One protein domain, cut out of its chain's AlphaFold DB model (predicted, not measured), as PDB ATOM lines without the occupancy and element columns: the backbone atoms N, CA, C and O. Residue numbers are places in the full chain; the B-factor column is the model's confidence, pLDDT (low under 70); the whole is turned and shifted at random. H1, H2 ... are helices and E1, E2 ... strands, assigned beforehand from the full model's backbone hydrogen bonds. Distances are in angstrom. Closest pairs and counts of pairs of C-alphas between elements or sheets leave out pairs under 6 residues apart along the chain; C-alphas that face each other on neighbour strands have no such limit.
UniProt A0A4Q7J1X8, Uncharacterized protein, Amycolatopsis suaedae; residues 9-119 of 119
ATOM      1  N   ALA A   9     246.777 279.337 254.848       89.00
ATOM      2  CA  ALA A   9     245.947 278.321 254.204       89.00
ATOM      3  C   ALA A   9     245.379 278.790 252.850       89.00
ATOM      4  O   ALA A   9     245.035 277.957 252.013       89.00
ATOM      5  N   ALA A  10     245.331 280.104 252.616       90.69
ATOM      6  CA  ALA A  10     244.921 280.726 251.358       90.69
ATOM      7  C   ALA A  10     246.108 281.104 250.444       90.69
ATOM      8  O   ALA A  10     245.919 281.779 249.429       90.69
ATOM      9  N   THR A  11     247.331 280.695 250.795       94.19
ATOM     10  CA  THR A  11     248.557 280.949 250.020       94.19
ATOM     11  C   THR A  11     249.193 279.649 249.539       94.19
ATOM     12  O   THR A  11     248.813 278.554 249.954       94.19
ATOM     13  N   ASP A  12     250.245 279.769 248.735       94.75
ATOM     14  CA  ASP A  12     251.008 278.623 248.253       94.75
ATOM     15  C   ASP A  12     251.978 278.065 249.309       94.75
ATOM     16  O   ASP A  12     252.712 277.119 249.027       94.75
ATOM     17  N   ALA A  13     251.993 278.605 250.534       93.38
ATOM     18  CA  ALA A  13     252.891 278.161 251.600       93.38
ATOM     19  C   ALA A  13     252.733 276.666 251.924       93.38
ATOM     20  O   ALA A  13     253.722 275.985 252.197       93.38
ATOM     21  N   VAL A  14     251.513 276.126 251.828       91.31
ATOM     22  CA  VAL A  14     251.250 274.694 252.035       91.31
ATOM     23  C   VAL A  14     251.872 273.855 250.923       91.31
ATOM     24  O   VAL A  14     252.539 272.866 251.206       91.31
ATOM     25  N   ALA A  15     251.683 274.255 249.665       89.12
ATOM     26  CA  ALA A  15     252.235 273.538 248.519       89.12
ATOM     27  C   ALA A  15     253.768 273.631 248.469       89.12
ATOM     28  O   ALA A  15     254.436 272.679 248.078       89.12
ATOM     29  N   CYS A  16     254.323 274.770 248.884       90.88
ATOM     30  CA  CYS A  16     255.754 275.035 248.830       90.88
ATOM     31  C   CYS A  16     256.530 274.450 250.013       90.88
ATOM     32  O   CYS A  16     257.652 273.988 249.834       90.88
ATOM     33  N   LEU A  17     255.974 274.537 251.224       90.69
ATOM     34  CA  LEU A  17     256.697 274.302 252.479       90.69
ATOM     35  C   LEU A  17     255.935 273.386 253.452       90.69
ATOM     36  O   LEU A  17     256.432 273.107 254.538       90.69
ATOM     37  N   GLY A  18     254.719 272.945 253.113       90.81
ATOM     38  CA  GLY A  18     253.890 272.118 253.994       90.81
ATOM     39  C   GLY A  18     253.305 272.861 255.201       90.81
ATOM     40  O   GLY A  18     252.756 272.226 256.098       90.81
ATOM     41  N   VAL A  19     253.394 274.196 255.249       91.88
ATOM     42  CA  VAL A  19     252.999 274.994 256.422       91.88
ATOM     43  C   VAL A  19     251.635 275.659 256.235       91.88
ATOM     44  O   VAL A  19     251.396 276.357 255.253       91.88
ATOM     45  N   ARG A  20     250.734 275.456 257.205       93.44
ATOM     46  CA  ARG A  20     249.382 276.061 257.251       93.44
ATOM     47  C   ARG A  20     249.245 277.190 258.272       93.44
ATOM     48  O   ARG A  20     248.248 277.897 258.273       93.44
ATOM     49  N   ALA A  21     250.232 277.340 259.148       92.88
ATOM     50  CA  ALA A  21     250.292 278.349 260.195       92.88
ATOM     51  C   ALA A  21     251.718 278.917 260.264       92.88
ATOM     52  O   ALA A  21     252.638 278.273 259.743       92.88
ATOM     53  N   PRO A  22     251.917 280.110 260.857       94.06
ATOM     54  CA  PRO A  22     253.246 280.682 260.997       94.06
ATOM     55  C   PRO A  22     254.224 279.695 261.639       94.06
ATOM     56  O   PRO A  22     253.922 279.100 262.671       94.06
ATOM     57  N   ALA A  23     255.395 279.530 261.026       92.88
ATOM     58  CA  ALA A  23     256.367 278.512 261.413       92.88
ATOM     59  C   ALA A  23     257.802 279.022 261.274       92.88
ATOM     60  O   ALA A  23     258.085 279.881 260.438       92.88
ATOM     61  N   VAL A  24     258.702 278.462 262.084       92.81
ATOM     62  CA  VAL A  24     260.150 278.672 261.983       92.81
ATOM     63  C   VAL A  24     260.761 277.450 261.304       92.81
ATOM     64  O   VAL A  24     260.591 276.330 261.775       92.81
ATOM     65  N   LEU A  25     261.467 277.673 260.202       91.38
ATOM     66  CA  LEU A  25     262.193 276.664 259.440       91.38
ATOM     67  C   LEU A  25     263.685 276.991 259.495       91.38
ATOM     68  O   LEU A  25     264.063 278.161 259.423       91.38
ATOM     69  N   THR A  26     264.524 275.966 259.612       88.75
ATOM     70  CA  THR A  26     265.986 276.105 259.564       88.75
ATOM     71  C   THR A  26     266.516 275.197 258.465       88.75
ATOM     72  O   THR A  26     266.024 274.078 258.330       88.75
ATOM     73  N   ASP A  27     267.466 275.682 257.671       86.69
ATOM     74  CA  ASP A  27     268.164 274.859 256.679       86.69
ATOM     75  C   ASP A  27     269.504 274.327 257.215       86.69
ATOM     76  O   ASP A  27     269.994 274.754 258.265       86.69
ATOM     77  N   ASP A  28     270.127 273.415 256.467       85.56
ATOM     78  CA  ASP A  28     271.411 272.795 256.832       85.56
ATOM     79  C   ASP A  28     272.589 273.789 256.842       85.56
ATOM     80  O   ASP A  28     273.667 273.494 257.356       85.56
ATOM     81  N   HIS A  29     272.393 274.993 256.298       85.06
ATOM     82  CA  HIS A  29     273.367 276.083 256.328       85.06
ATOM     83  C   HIS A  29     273.165 277.023 257.527       85.06
ATOM     84  O   HIS A  29     273.885 278.015 257.660       85.06
ATOM     85  N   GLY A  30     272.196 276.736 258.404       84.81
ATOM     86  CA  GLY A  30     271.890 277.536 259.585       84.81
ATOM     87  C   GLY A  30     271.154 278.843 259.282       84.81
ATOM     88  O   GLY A  30     271.128 279.743 260.129       84.81
ATOM     89  N   ASN A  31     270.568 278.995 258.091       89.06
ATOM     90  CA  ASN A  31     269.638 280.086 257.826       89.06
ATOM     91  C   ASN A  31     268.310 279.793 258.515       89.06
ATOM     92  O   ASN A  31     267.796 278.679 258.455       89.06
ATOM     93  N   VAL A  32     267.727 280.823 259.122       91.38
ATOM     94  CA  VAL A  32     266.422 280.727 259.777       91.38
ATOM     95  C   VAL A  32     265.391 281.490 258.954       91.38
ATOM     96  O   VAL A  32     265.617 282.632 258.548       91.38
ATOM     97  N   CYS A  33     264.248 280.863 258.704       92.12
ATOM     98  CA  CYS A  33     263.137 281.405 257.939       92.12
ATOM     99  C   CYS A  33     261.861 281.352 258.782       92.12
ATOM    100  O   CYS A  33     261.433 280.278 259.192       92.12
ATOM    101  N   VAL A  34     261.238 282.502 259.034       94.44
ATOM    102  CA  VAL A  34     259.938 282.582 259.711       94.44
ATOM    103  C   VAL A  34     258.858 282.888 258.687       94.44
ATOM    104  O   VAL A  34     258.782 284.002 258.167       94.44
ATOM    105  N   VAL A  35     258.026 281.898 258.384       95.19
ATOM    106  CA  VAL A  35     256.977 281.977 257.360       95.19
ATOM    107  C   VAL A  35     255.686 282.523 257.967       95.19
ATOM    108  O   VAL A  35     255.359 282.223 259.113       95.19
ATOM    109  N   GLY A  36     254.934 283.315 257.200       94.62
ATOM    110  CA  GLY A  36     253.608 283.804 257.593       94.62
ATOM    111  C   GLY A  36     253.612 285.030 258.496       94.62
ATOM    112  O   GLY A  36     252.566 285.410 259.012       94.62
ATOM    113  N   VAL A  37     254.762 285.681 258.670       93.88
ATOM    114  CA  VAL A  37     254.874 286.925 259.439       93.88
ATOM    115  C   VAL A  37     255.534 288.019 258.616       93.88
ATOM    116  O   VAL A  37     256.406 287.778 257.790       93.88
ATOM    117  N   THR A  38     255.118 289.255 258.864       93.56
ATOM    118  CA  THR A  38     255.642 290.456 258.192       93.56
ATOM    119  C   THR A  38     256.398 291.381 259.145       93.56
ATOM    120  O   THR A  38     257.034 292.342 258.710       93.56
ATOM    121  N   ARG A  39     256.323 291.119 260.458       91.12
ATOM    122  CA  ARG A  39     256.898 291.961 261.511       91.12
ATOM    123  C   ARG A  39     258.162 291.311 262.085       91.12
ATOM    124  O   ARG A  39     258.055 290.223 262.649       91.12
ATOM    125  N   PRO A  40     259.325 291.990 262.044       90.56
ATOM    126  CA  PRO A  40     260.569 291.455 262.604       90.56
ATOM    127  C   PRO A  40     260.483 291.103 264.093       90.56
ATOM    128  O   PRO A  40     261.044 290.098 264.505       90.56
ATOM    129  N   ALA A  41     259.747 291.886 264.891       90.31
ATOM    130  CA  ALA A  41     259.565 291.611 266.319       90.31
ATOM    131  C   ALA A  41     258.805 290.296 266.574       90.31
ATOM    132  O   ALA A  41     259.208 289.511 267.419       90.31
ATOM    133  N   VAL A  42     257.764 290.013 265.783       91.69
ATOM    134  CA  VAL A  42     257.025 288.743 265.886       91.69
ATOM    135  C   VAL A  42     257.915 287.576 265.458       91.69
ATOM    136  O   VAL A  42     257.941 286.547 266.122       91.69
ATOM    137  N   ALA A  43     258.697 287.748 264.386       92.12
ATOM    138  CA  ALA A  43     259.665 286.742 263.959       92.12
ATOM    139  C   ALA A  43     260.721 286.461 265.043       92.12
ATOM    140  O   ALA A  43     261.043 285.306 265.294       92.12
ATOM    141  N   LEU A  44     261.219 287.502 265.718       91.50
ATOM    142  CA  LEU A  44     262.169 287.387 266.828       91.50
ATOM    143  C   LEU A  44     261.594 286.526 267.957       91.50
ATOM    144  O   LEU A  44     262.255 285.592 268.409       91.50
ATOM    145  N   ASP A  45     260.368 286.822 268.386       91.50
ATOM    146  CA  ASP A  45     259.703 286.092 269.466       91.50
ATOM    147  C   ASP A  45     259.436 284.633 269.076       91.50
ATOM    148  O   ASP A  45     259.670 283.728 269.876       91.50
ATOM    149  N   MET A  46     259.047 284.381 267.822       91.75
ATOM    150  CA  MET A  46     258.877 283.022 267.304       91.75
ATOM    151  C   MET A  46     260.189 282.237 267.280       91.75
ATOM    152  O   MET A  46     260.204 281.091 267.714       91.75
ATOM    153  N   ILE A  47     261.293 282.829 266.811       90.06
ATOM    154  CA  ILE A  47     262.600 282.149 266.789       90.06
ATOM    155  C   ILE A  47     263.056 281.827 268.216       90.06
ATOM    156  O   ILE A  47     263.559 280.737 268.469       90.06
ATOM    157  N   ARG A  48     262.842 282.747 269.164       88.88
ATOM    158  CA  ARG A  48     263.154 282.530 270.584       88.88
ATOM    159  C   ARG A  48     262.339 281.400 271.196       88.88
ATOM    160  O   ARG A  48     262.898 280.592 271.925       88.88
ATOM    161  N   ALA A  49     261.042 281.348 270.898       88.19
ATOM    162  CA  ALA A  49     260.154 280.300 271.390       88.19
ATOM    163  C   ALA A  49     260.444 278.937 270.743       88.19
ATOM    164  O   ALA A  49     260.302 277.907 271.393       88.19
ATOM    165  N   ALA A  50     260.850 278.933 269.471       83.50
ATOM    166  CA  ALA A  50     261.141 277.720 268.720       83.50
ATOM    167  C   ALA A  50     262.520 277.127 269.026       83.50
ATOM    168  O   ALA A  50     262.729 275.973 268.669       83.50
ATOM    169  N   ALA A  51     263.438 277.903 269.622       68.62
ATOM    170  CA  ALA A  51     264.866 277.607 269.731       68.62
ATOM    171  C   ALA A  51     265.152 276.144 270.142       68.62
ATOM    172  O   ALA A  51     265.107 275.816 271.331       68.62
ATOM    173  N   PRO A  52     265.484 275.261 269.179       57.25
ATOM    174  CA  PRO A  52     265.980 273.924 269.465       57.25
ATOM    175  C   PRO A  52     267.439 274.024 269.930       57.25
ATOM    176  O   PRO A  52     268.137 274.996 269.619       57.25
ATOM    177  N   ALA A  53     267.931 273.006 270.639       55.41
ATOM    178  CA  ALA A  53     269.343 272.925 271.013       55.41
ATOM    179  C   ALA A  53     270.244 273.114 269.775       55.41
ATOM    180  O   ALA A  53     270.122 272.380 268.798       55.41
ATOM    181  N   GLY A  54     271.130 274.113 269.809       54.28
ATOM    182  CA  GLY A  54     272.082 274.399 268.729       54.28
ATOM    183  C   GLY A  54     271.705 275.542 267.779       54.28
ATOM    184  O   GLY A  54     272.579 275.993 267.040       54.28
ATOM    185  N   VAL A  55     270.478 276.083 267.825       62.69
ATOM    186  CA  VAL A  55     270.142 277.314 267.084       62.69
ATOM    187  C   VAL A  55     270.449 278.541 267.952       62.69
ATOM    188  O   VAL A  55     269.972 278.636 269.085       62.69
ATOM    189  N   PRO A  56     271.231 279.511 267.455       66.12
ATOM    190  CA  PRO A  56     271.513 280.739 268.182       66.12
ATOM    191  C   PRO A  56     270.233 281.526 268.459       66.12
ATOM    192  O   PRO A  56     269.495 281.860 267.535       66.12
ATOM    193  N   VAL A  57     269.995 281.871 269.723       78.88
ATOM    194  CA  VAL A  57     268.833 282.673 270.118       78.88
ATOM    195  C   VAL A  57     269.091 284.146 269.766       78.88
ATOM    196  O   VAL A  57     270.031 284.731 270.310       78.88
ATOM    197  N   PRO A  58     268.289 284.779 268.885       80.50
ATOM    198  CA  PRO A  58     268.508 286.169 268.513       80.50
ATOM    199  C   PRO A  58     268.238 287.138 269.672       80.50
ATOM    200  O   PRO A  58     267.255 287.039 270.420       80.50
ATOM    201  N   GLY A  59     269.098 288.144 269.784       79.81
ATOM    202  CA  GLY A  59     268.899 289.342 270.582       79.81
ATOM    203  C   GLY A  59     267.978 290.351 269.890       79.81
ATOM    204  O   GLY A  59     267.634 290.236 268.715       79.81
ATOM    205  N   ARG A  60     267.589 291.407 270.615       79.62
ATOM    206  CA  ARG A  60     266.745 292.478 270.051       79.62
ATOM    207  C   ARG A  60     267.435 293.215 268.894       79.62
ATOM    208  O   ARG A  60     266.758 293.649 267.969       79.62
ATOM    209  N   ALA A  61     268.762 293.340 268.942       78.75
ATOM    210  CA  ALA A  61     269.552 293.976 267.891       78.75
ATOM    211  C   ALA A  61     269.558 293.166 266.580       78.75
ATOM    212  O   ALA A  61     269.577 293.755 265.500       78.75
ATOM    213  N   ASP A  62     269.459 291.835 266.659       81.38
ATOM    214  CA  ASP A  62     269.475 290.962 265.481       81.38
ATOM    215  C   ASP A  62     268.236 291.141 264.605       81.38
ATOM    216  O   ASP A  62     268.313 290.956 263.391       81.38
ATOM    217  N   ALA A  63     267.118 291.605 265.175       82.81
ATOM    218  CA  ALA A  63     265.905 291.907 264.419       82.81
ATOM    219  C   ALA A  63     266.127 292.964 263.318       82.81
ATOM    220  O   ALA A  63     265.368 293.003 262.351       82.81
ATOM    221  N   LEU A  64     267.175 293.795 263.419       84.06
ATOM    222  CA  LEU A  64     267.566 294.750 262.373       84.06
ATOM    223  C   LEU A  64     268.208 294.078 261.151       84.06
ATOM    224  O   LEU A  64     268.273 294.671 260.077       84.06
ATOM    225  N   THR A  65     268.694 292.848 261.308       87.94
ATOM    226  CA  THR A  65     269.309 292.058 260.233       87.94
ATOM    227  C   THR A  65     268.301 291.190 259.486       87.94
ATOM    228  O   THR A  65     268.610 290.642 258.428       87.94
ATOM    229  N   PHE A  66     267.079 291.089 260.014       91.94
ATOM    230  CA  PHE A  66     266.007 290.303 259.427       91.94
ATOM    231  C   PHE A  66     265.534 290.914 258.110       91.94
ATOM    232  O   PHE A  66     265.313 292.121 257.992       91.94
ATOM    233  N   ARG A  67     265.330 290.061 257.107       93.06
ATOM    234  CA  ARG A  67     264.908 290.478 255.768       93.06
ATOM    235  C   ARG A  67     263.537 289.913 255.454       93.06
ATOM    236  O   ARG A  67     263.392 288.708 255.287       93.06
ATOM    237  N   LEU A  68     262.542 290.787 255.325       94.19
ATOM    238  CA  LEU A  68     261.229 290.400 254.818       94.19
ATOM    239  C   LEU A  68     261.297 290.176 253.303       94.19
ATOM    240  O   LEU A  68     261.716 291.059 252.551       94.19
ATOM    241  N   ARG A  69     260.854 289.004 252.856       94.69
ATOM    242  CA  ARG A  69     260.681 288.639 251.447       94.69
ATOM    243  C   ARG A  69     259.316 287.996 251.242       94.69
ATOM    244  O   ARG A  69     258.693 287.536 252.192       94.69
ATOM    245  N   TRP A  70     258.853 288.006 250.000       95.62
ATOM    246  CA  TRP A  70     257.614 287.357 249.592       95.62
ATOM    247  C   TRP A  70     257.948 286.288 248.567       95.62
ATOM    248  O   TRP A  70     258.798 286.510 247.698       95.62
ATOM    249  N   PHE A  71     257.286 285.148 248.691       95.50
ATOM    250  CA  PHE A  71     257.468 283.996 247.825       95.50
ATOM    251  C   PHE A  71     256.118 283.483 247.364       95.50
ATOM    252  O   PHE A  71     255.116 283.700 248.033       95.50
ATOM    253  N   THR A  72     256.099 282.808 246.226       95.94
ATOM    254  CA  THR A  72     254.939 282.058 245.740       95.94
ATOM    255  C   THR A  72     255.430 280.790 245.048       95.94
ATOM    256  O   THR A  72     256.648 280.617 244.880       95.94
ATOM    257  N   HIS A  73     254.520 279.904 244.655       93.62
ATOM    258  CA  HIS A  73     254.910 278.677 243.980       93.62
ATOM    259  C   HIS A  73     255.639 278.974 242.661       93.62
ATOM    260  O   HIS A  73     255.204 279.781 241.834       93.62
ATOM    261  N   GLY A  74     256.802 278.342 242.490       88.19
ATOM    262  CA  GLY A  74     257.663 278.514 241.321       88.19
ATOM    263  C   GLY A  74     257.169 277.793 240.068       88.19
ATOM    264  O   GLY A  74     257.618 278.150 238.985       88.19
ATOM    265  N   HIS A  75     256.248 276.829 240.207       85.56
ATOM    266  CA  HIS A  75     255.874 275.867 239.160       85.56
ATOM    267  C   HIS A  75     257.114 275.215 238.517       85.56
ATOM    268  O   HIS A  75     257.432 275.514 237.366       85.56
ATOM    269  N   PRO A  76     257.843 274.359 239.261       83.88
ATOM    270  CA  PRO A  76     259.062 273.730 238.757       83.88
ATOM    271  C   PRO A  76     258.781 272.956 237.460       83.88
ATOM    272  O   PRO A  76     257.818 272.191 237.390       83.88
ATOM    273  N   ALA A  77     259.609 273.171 236.434       83.88
ATOM    274  CA  ALA A  77     259.459 272.533 235.126       83.88
ATOM    275  C   ALA A  77     260.083 271.129 235.104       83.88
ATOM    276  O   ALA A  77     259.697 270.291 234.287       83.88
ATOM    277  N   GLY A  78     261.013 270.854 236.020       79.50
ATOM    278  CA  GLY A  78     261.600 269.539 236.212       79.50
ATOM    279  C   GLY A  78     262.220 269.323 237.596       79.50
ATOM    280  O   GLY A  78     262.214 270.209 238.455       79.50
ATOM    281  N   PRO A  79     262.751 268.113 237.841       81.94
ATOM    282  CA  PRO A  79     263.462 267.796 239.073       81.94
ATOM    283  C   PRO A  79     264.671 268.717 239.274       81.94
ATOM    284  O   PRO A  79     265.499 268.863 238.379       81.94
ATOM    285  N   GLY A  80     264.785 269.308 240.465       74.44
ATOM    286  CA  GLY A  80     265.867 270.234 240.820       74.44
ATOM    287  C   GLY A  80     265.519 271.716 240.656       74.44
ATOM    288  O   GLY A  80     266.215 272.553 241.229       74.44
ATOM    289  N   ASP A  81     264.425 272.049 239.965       77.81
ATOM    290  CA  ASP A  81     263.930 273.425 239.920       77.81
ATOM    291  C   ASP A  81     263.364 273.848 241.285       77.81
ATOM    292  O   ASP A  81     262.713 273.053 241.976       77.81
ATOM    293  N   PRO A  82     263.563 275.111 241.701       78.19
ATOM    294  CA  PRO A  82     263.066 275.578 242.982       78.19
ATOM    295  C   PRO A  82     261.531 275.598 242.995       78.19
ATOM    296  O   PRO A  82     260.882 276.261 242.186       78.19
ATOM    297  N   ALA A  83     260.939 274.930 243.988       86.44
ATOM    298  CA  ALA A  83     259.489 274.932 244.207       86.44
ATOM    299  C   ALA A  83     258.929 276.316 244.602       86.44
ATOM    300  O   ALA A  83     257.715 276.529 244.573       86.44
ATOM    301  N   VAL A  84     259.806 277.260 244.954       92.25
ATOM    302  CA  VAL A  84     259.486 278.635 245.352       92.25
ATOM    303  C   VAL A  84     260.209 279.646 244.476       92.25
ATOM    304  O   VAL A  84     261.388 279.487 244.166       92.25
ATOM    305  N   ARG A  85     259.530 280.748 244.155       93.50
ATOM    306  CA  ARG A  85     260.136 281.916 243.501       93.50
ATOM    307  C   ARG A  85     259.848 283.205 244.269       93.50
ATOM    308  O   ARG A  85     258.857 283.261 245.001       93.50
ATOM    309  N   PRO A  86     260.650 284.266 244.078       95.00
ATOM    310  CA  PRO A  86     260.311 285.591 244.582       95.00
ATOM    311  C   PRO A  86     258.956 286.077 244.044       95.00
ATOM    312  O   PRO A  86     258.625 285.876 242.871       95.00
ATOM    313  N   ALA A  87     258.200 286.744 244.907       95.50
ATOM    314  CA  ALA A  87     256.886 287.303 244.614       95.50
ATOM    315  C   ALA A  87     256.785 288.753 245.099       95.50
ATOM    316  O   ALA A  87     257.628 289.245 245.862       95.50
ATOM    317  N   ARG A  88     255.733 289.448 244.670       93.44
ATOM    318  CA  ARG A  88     255.346 290.747 245.231       93.44
ATOM    319  C   ARG A  88     254.299 290.572 246.336       93.44
ATOM    320  O   ARG A  88     253.521 289.621 246.300       93.44
ATOM    321  N   PRO A  89     254.222 291.505 247.301       92.06
ATOM    322  CA  PRO A  89     253.095 291.527 248.220       92.06
ATOM    323  C   PRO A  89     251.774 291.672 247.454       92.06
ATOM    324  O   PRO A  89     251.673 292.508 246.557       92.06
ATOM    325  N   GLY A  90     250.772 290.866 247.814       88.94
ATOM    326  CA  GLY A  90     249.451 290.861 247.170       88.94
ATOM    327  C   GLY A  90     249.358 290.042 245.880       88.94
ATOM    328  O   GLY A  90     248.272 289.910 245.322       88.94
ATOM    329  N   GLU A  91     250.463 289.468 245.406       93.75
ATOM    330  CA  GLU A  91     250.425 288.497 244.317       93.75
ATOM    331  C   GLU A  91     249.680 287.222 244.754       93.75
ATOM    332  O   GLU A  91     249.729 286.821 245.919       93.75
ATOM    333  N   ARG A  92     248.959 286.581 243.826       92.06
ATOM    334  CA  ARG A  92     248.185 285.370 244.128       92.06
ATOM    335  C   ARG A  92     249.113 284.258 244.622       92.06
ATOM    336  O   ARG A  92     250.160 284.015 244.029       92.06
ATOM    337  N   GLY A  93     248.710 283.605 245.710       92.50
ATOM    338  CA  GLY A  93     249.498 282.544 246.338       92.50
ATOM    339  C   GLY A  93     250.696 283.056 247.142       92.50
ATOM    340  O   GLY A  93     251.348 282.262 247.817       92.50
ATOM    341  N   ALA A  94     250.977 284.366 247.137       95.69
ATOM    342  CA  ALA A  94     252.164 284.885 247.789       95.69
ATOM    343  C   ALA A  94     252.067 284.826 249.316       95.69
ATOM    344  O   ALA A  94     251.082 285.255 249.920       95.69
ATOM    345  N   PHE A  95     253.146 284.373 249.943       95.44
ATOM    346  CA  PHE A  95     253.306 284.324 251.387       95.44
ATOM    347  C   PHE A  95     254.574 285.074 251.824       95.44
ATOM    348  O   PHE A  95     255.598 285.044 251.128       95.44
ATOM    349  N   PRO A  96     254.532 285.775 252.969       96.06
ATOM    350  CA  PRO A  96     255.693 286.458 253.506       96.06
ATOM    351  C   PRO A  96     256.600 285.478 254.250       96.06
ATOM    352  O   PRO A  96     256.130 284.558 254.925       96.06
ATOM    353  N   ALA A  97     257.900 285.733 254.192       95.12
ATOM    354  CA  ALA A  97     258.876 285.093 255.052       95.12
ATOM    355  C   ALA A  97     259.903 286.112 255.551       95.12
ATOM    356  O   ALA A  97     260.426 286.930 254.786       95.12
ATOM    357  N   VAL A  98     260.203 286.055 256.843       94.88
ATOM    358  CA  VAL A  98     261.288 286.809 257.461       94.88
ATOM    359  C   VAL A  98     262.519 285.918 257.517       94.88
ATOM    360  O   VAL A  98     262.506 284.866 258.147       94.88
ATOM    361  N   LEU A  99     263.586 286.344 256.849       93.75
ATOM    362  CA  LEU A  99     264.833 285.597 256.730       93.75
ATOM    363  C   LEU A  99     265.891 286.159 257.677       93.75
ATOM    364  O   LEU A  99     266.160 287.363 257.662       93.75
ATOM    365  N   TRP A 100     266.548 285.276 258.421       92.44
ATOM    366  CA  TRP A 100     267.748 285.562 259.195       92.44
ATOM    367  C   TRP A 100     268.886 284.667 258.710       92.44
ATOM    368  O   TRP A 100     269.031 283.509 259.111       92.44
ATOM    369  N   ARG A 101     269.671 285.204 257.775       91.31
ATOM    370  CA  ARG A 101     270.722 284.443 257.098       91.31
ATOM    371  C   ARG A 101     271.889 284.182 258.034       91.31
ATOM    372  O   ARG A 101     272.267 285.065 258.803       91.31
ATOM    373  N   HIS A 102     272.534 283.035 257.877       88.19
ATOM    374  CA  HIS A 102     273.702 282.670 258.672       88.19
ATOM    375  C   HIS A 102     274.824 283.720 258.585       88.19
ATOM    376  O   HIS A 102     275.386 284.127 259.597       88.19
ATOM    377  N   ALA A 103     275.084 284.267 257.394       86.19
ATOM    378  CA  ALA A 103     276.067 285.340 257.222       86.19
ATOM    379  C   ALA A 103     275.721 286.614 258.023       86.19
ATOM    380  O   ALA A 103     276.609 287.253 258.587       86.19
ATOM    381  N   ASP A 104     274.434 286.971 258.103       85.75
ATOM    382  CA  ASP A 104     273.981 288.135 258.868       85.75
ATOM    383  C   ASP A 104     274.113 287.866 260.388       85.75
ATOM    384  O   ASP A 104     274.510 288.761 261.136       85.75
ATOM    385  N   GLN A 105     273.881 286.621 260.832       84.69
ATOM    386  CA  GLN A 105     274.120 286.176 262.214       84.69
ATOM    387  C   GLN A 105     275.598 286.318 262.610       84.69
ATOM    388  O   GLN A 105     275.914 286.864 263.668       84.69
ATOM    389  N   VAL A 106     276.513 285.830 261.764       82.25
ATOM    390  CA  VAL A 106     277.963 285.896 262.007       82.25
ATOM    391  C   VAL A 106     278.430 287.351 262.065       82.25
ATOM    392  O   VAL A 106     279.106 287.741 263.015       82.25
ATOM    393  N   ALA A 107     278.013 288.183 261.106       79.75
ATOM    394  CA  ALA A 107     278.387 289.595 261.066       79.75
ATOM    395  C   ALA A 107     277.902 290.380 262.299       79.75
ATOM    396  O   ALA A 107     278.637 291.221 262.824       79.75
ATOM    397  N   ALA A 108     276.684 290.103 262.779       74.38
ATOM    398  CA  ALA A 108     276.157 290.715 263.997       74.38
ATOM    399  C   ALA A 108     277.021 290.370 265.222       74.38
ATOM    400  O   ALA A 108     277.387 291.266 265.984       74.38
ATOM    401  N   ARG A 109     277.442 289.105 265.363       74.56
ATOM    402  CA  ARG A 109     278.327 288.670 266.459       74.56
ATOM    403  C   ARG A 109     279.699 289.316 266.400       74.56
ATOM    404  O   ARG A 109     280.179 289.784 267.427       74.56
ATOM    405  N   THR A 110     280.307 289.390 265.218       75.44
ATOM    406  CA  THR A 110     281.615 290.036 265.050       75.44
ATOM    407  C   THR A 110     281.571 291.498 265.486       75.44
ATOM    408  O   THR A 110     282.489 291.965 266.153       75.44
ATOM    409  N   ARG A 111     280.483 292.221 265.185       73.81
ATOM    410  CA  ARG A 111     280.304 293.603 265.660       73.81
ATOM    411  C   ARG A 111     280.175 293.690 267.177       73.81
ATOM    412  O   ARG A 111     280.822 294.540 267.774       73.81
ATOM    413  N   VAL A 112     279.370 292.827 267.797       72.12
ATOM    414  CA  VAL A 112     279.210 292.807 269.262       72.12
ATOM    415  C   VAL A 112     280.541 292.500 269.952       72.12
ATOM    416  O   VAL A 112     280.911 293.198 270.890       72.12
ATOM    417  N   ALA A 113     281.291 291.515 269.451       68.31
ATOM    418  CA  ALA A 113     282.611 291.173 269.974       68.31
ATOM    419  C   ALA A 113     283.615 292.328 269.820       68.31
ATOM    420  O   ALA A 113     284.344 292.627 270.759       68.31
ATOM    421  N   ALA A 114     283.620 293.017 268.674       70.62
ATOM    422  CA  ALA A 114     284.491 294.169 268.447       70.62
ATOM    423  C   ALA A 114     284.169 295.346 269.386       70.62
ATOM    424  O   ALA A 114     285.085 295.986 269.891       70.62
ATOM    425  N   VAL A 115     282.886 295.611 269.652       72.62
ATOM    426  CA  VAL A 115     282.466 296.644 270.615       72.62
ATOM    427  C   VAL A 115     282.876 296.265 272.038       72.62
ATOM    428  O   VAL A 115     283.393 297.109 272.756       72.62
ATOM    429  N   ALA A 116     282.692 295.003 272.434       65.44
ATOM    430  CA  ALA A 116     283.086 294.524 273.758       65.44
ATOM    431  C   ALA A 116     284.610 294.544 273.974       65.44
ATOM    432  O   ALA A 116     285.053 294.779 275.088       65.44
ATOM    433  N   ALA A 117     285.405 294.315 272.924       66.06
ATOM    434  CA  ALA A 117     286.867 294.379 272.988       66.06
ATOM    435  C   ALA A 117     287.428 295.815 272.997       66.06
ATOM    436  O   ALA A 117     288.600 296.007 273.306       66.06
ATOM    437  N   ALA A 118     286.620 296.808 272.612       66.56
ATOM    438  CA  ALA A 118     286.996 298.221 272.584       66.56
ATOM    439  C   ALA A 118     286.541 299.002 273.834       66.56
ATOM    440  O   ALA A 118     286.789 300.207 273.908       66.56
ATOM    441  N   ALA A 119     285.850 298.338 274.768       59.53
ATOM    442  CA  ALA A 119     285.357 298.880 276.036       59.53
ATOM    443  C   ALA A 119     286.233 298.410 277.204       59.53
ATOM    444  O   ALA A 119     286.380 299.203 278.161       59.53
TER     445      ALA A 119
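What this domain is: This is residues 9 to 119 of the 119 residues of an uncharacterized protein of Amycolatopsis suaedae (UniProt A0A4Q7J1X8). A strongly twisted sheet of five strands has H2 packed across one face and the short H1 on that same face, while H3 runs on from the end of E5 as a long arm whose residues 113 to 117, with 118 and 119 after them, stick out free. No named helix is on the sheet's other face. The printed part has 111 residues, with three named helices and five named strands in the order H1 E1 E2 H2 E3 E4 E5 H3; the sheet, E1 E2 E5 E3 E4, is antiparallel throughout, and the class is mixed, helices and strands. It is only just compact, close to loose, with a radius of gyration of the C-alphas of 15.6 A, and elongated, spanning 54 by 27 by 27 A.

Where its parts are: H1 is residues 13 to 17, starting at C-alpha 13 (252.891, 278.161, 251.600). E1 is residues 23 to 26 and E2 residues 32 to 35. H2 follows at residues 40 to 50, 15.0 A long. E3, residues 67 to 73, measures 19.4 A; E4 is residues 84 to 86. E5, residues 95 to 100, measures 16.5 A and ends at C-alpha 100 (267.748, 285.562, 259.195). H3, residues 102 to 117, is 22.7 A long and ends at C-alpha 117 (286.867, 294.379, 272.988).

How they stand to each other: E1 and E2 form a hairpin, with N 25 and O 33 at 2.8 A, within hydrogen-bond range. E2 and E5 have N 34 and O 98 at 2.8 A, and E5 and E3 have N 69 and O 97 at 2.9 A. E3 and E4 form a hairpin, with N 85 and O 72 at 3.0 A. Pairing is staggered: E3 pairs with E5 over residues 67 to 71 and with E4 over 71 to 73. H2 is on the sheet at a height of 9.0 A, in two layers, a helix on one face of a sheet. It lies over E1 and, only just, over E2 and E5, with 3 C-alphas on each, and runs across the strands, at 72 degrees to E1 on the local plane. Its closest C-alphas to E2 are those of Ala 43 and Val 34, 6.0 A apart. E2, H2 and E3 make a split strand-helix-strand unit, two strands running the same way with E5 between them, its crossover right-handed. H1, on the same face at a height of 6.4 A, is only just over none of the strands, with 2 C-alphas on E4; Cys 16 and His 73 are its closest C-alphas to E3, at 6.1 A. H3 is not on the sheet and touches no helix. In H1, H2 and H3 every O i to N i+4 pair is within hydrogen-bond range.

The domain as a whole: The C-alphas farthest apart, those of Ala 77 and Ala 119, are 55.1 A apart. The printed part has no cut, and the link from H2 to E3, residues 51 to 66, is long. Mean pLDDT of the printed part is 85.8; residues 51 to 56, 113 and 116 to 119 are under 70.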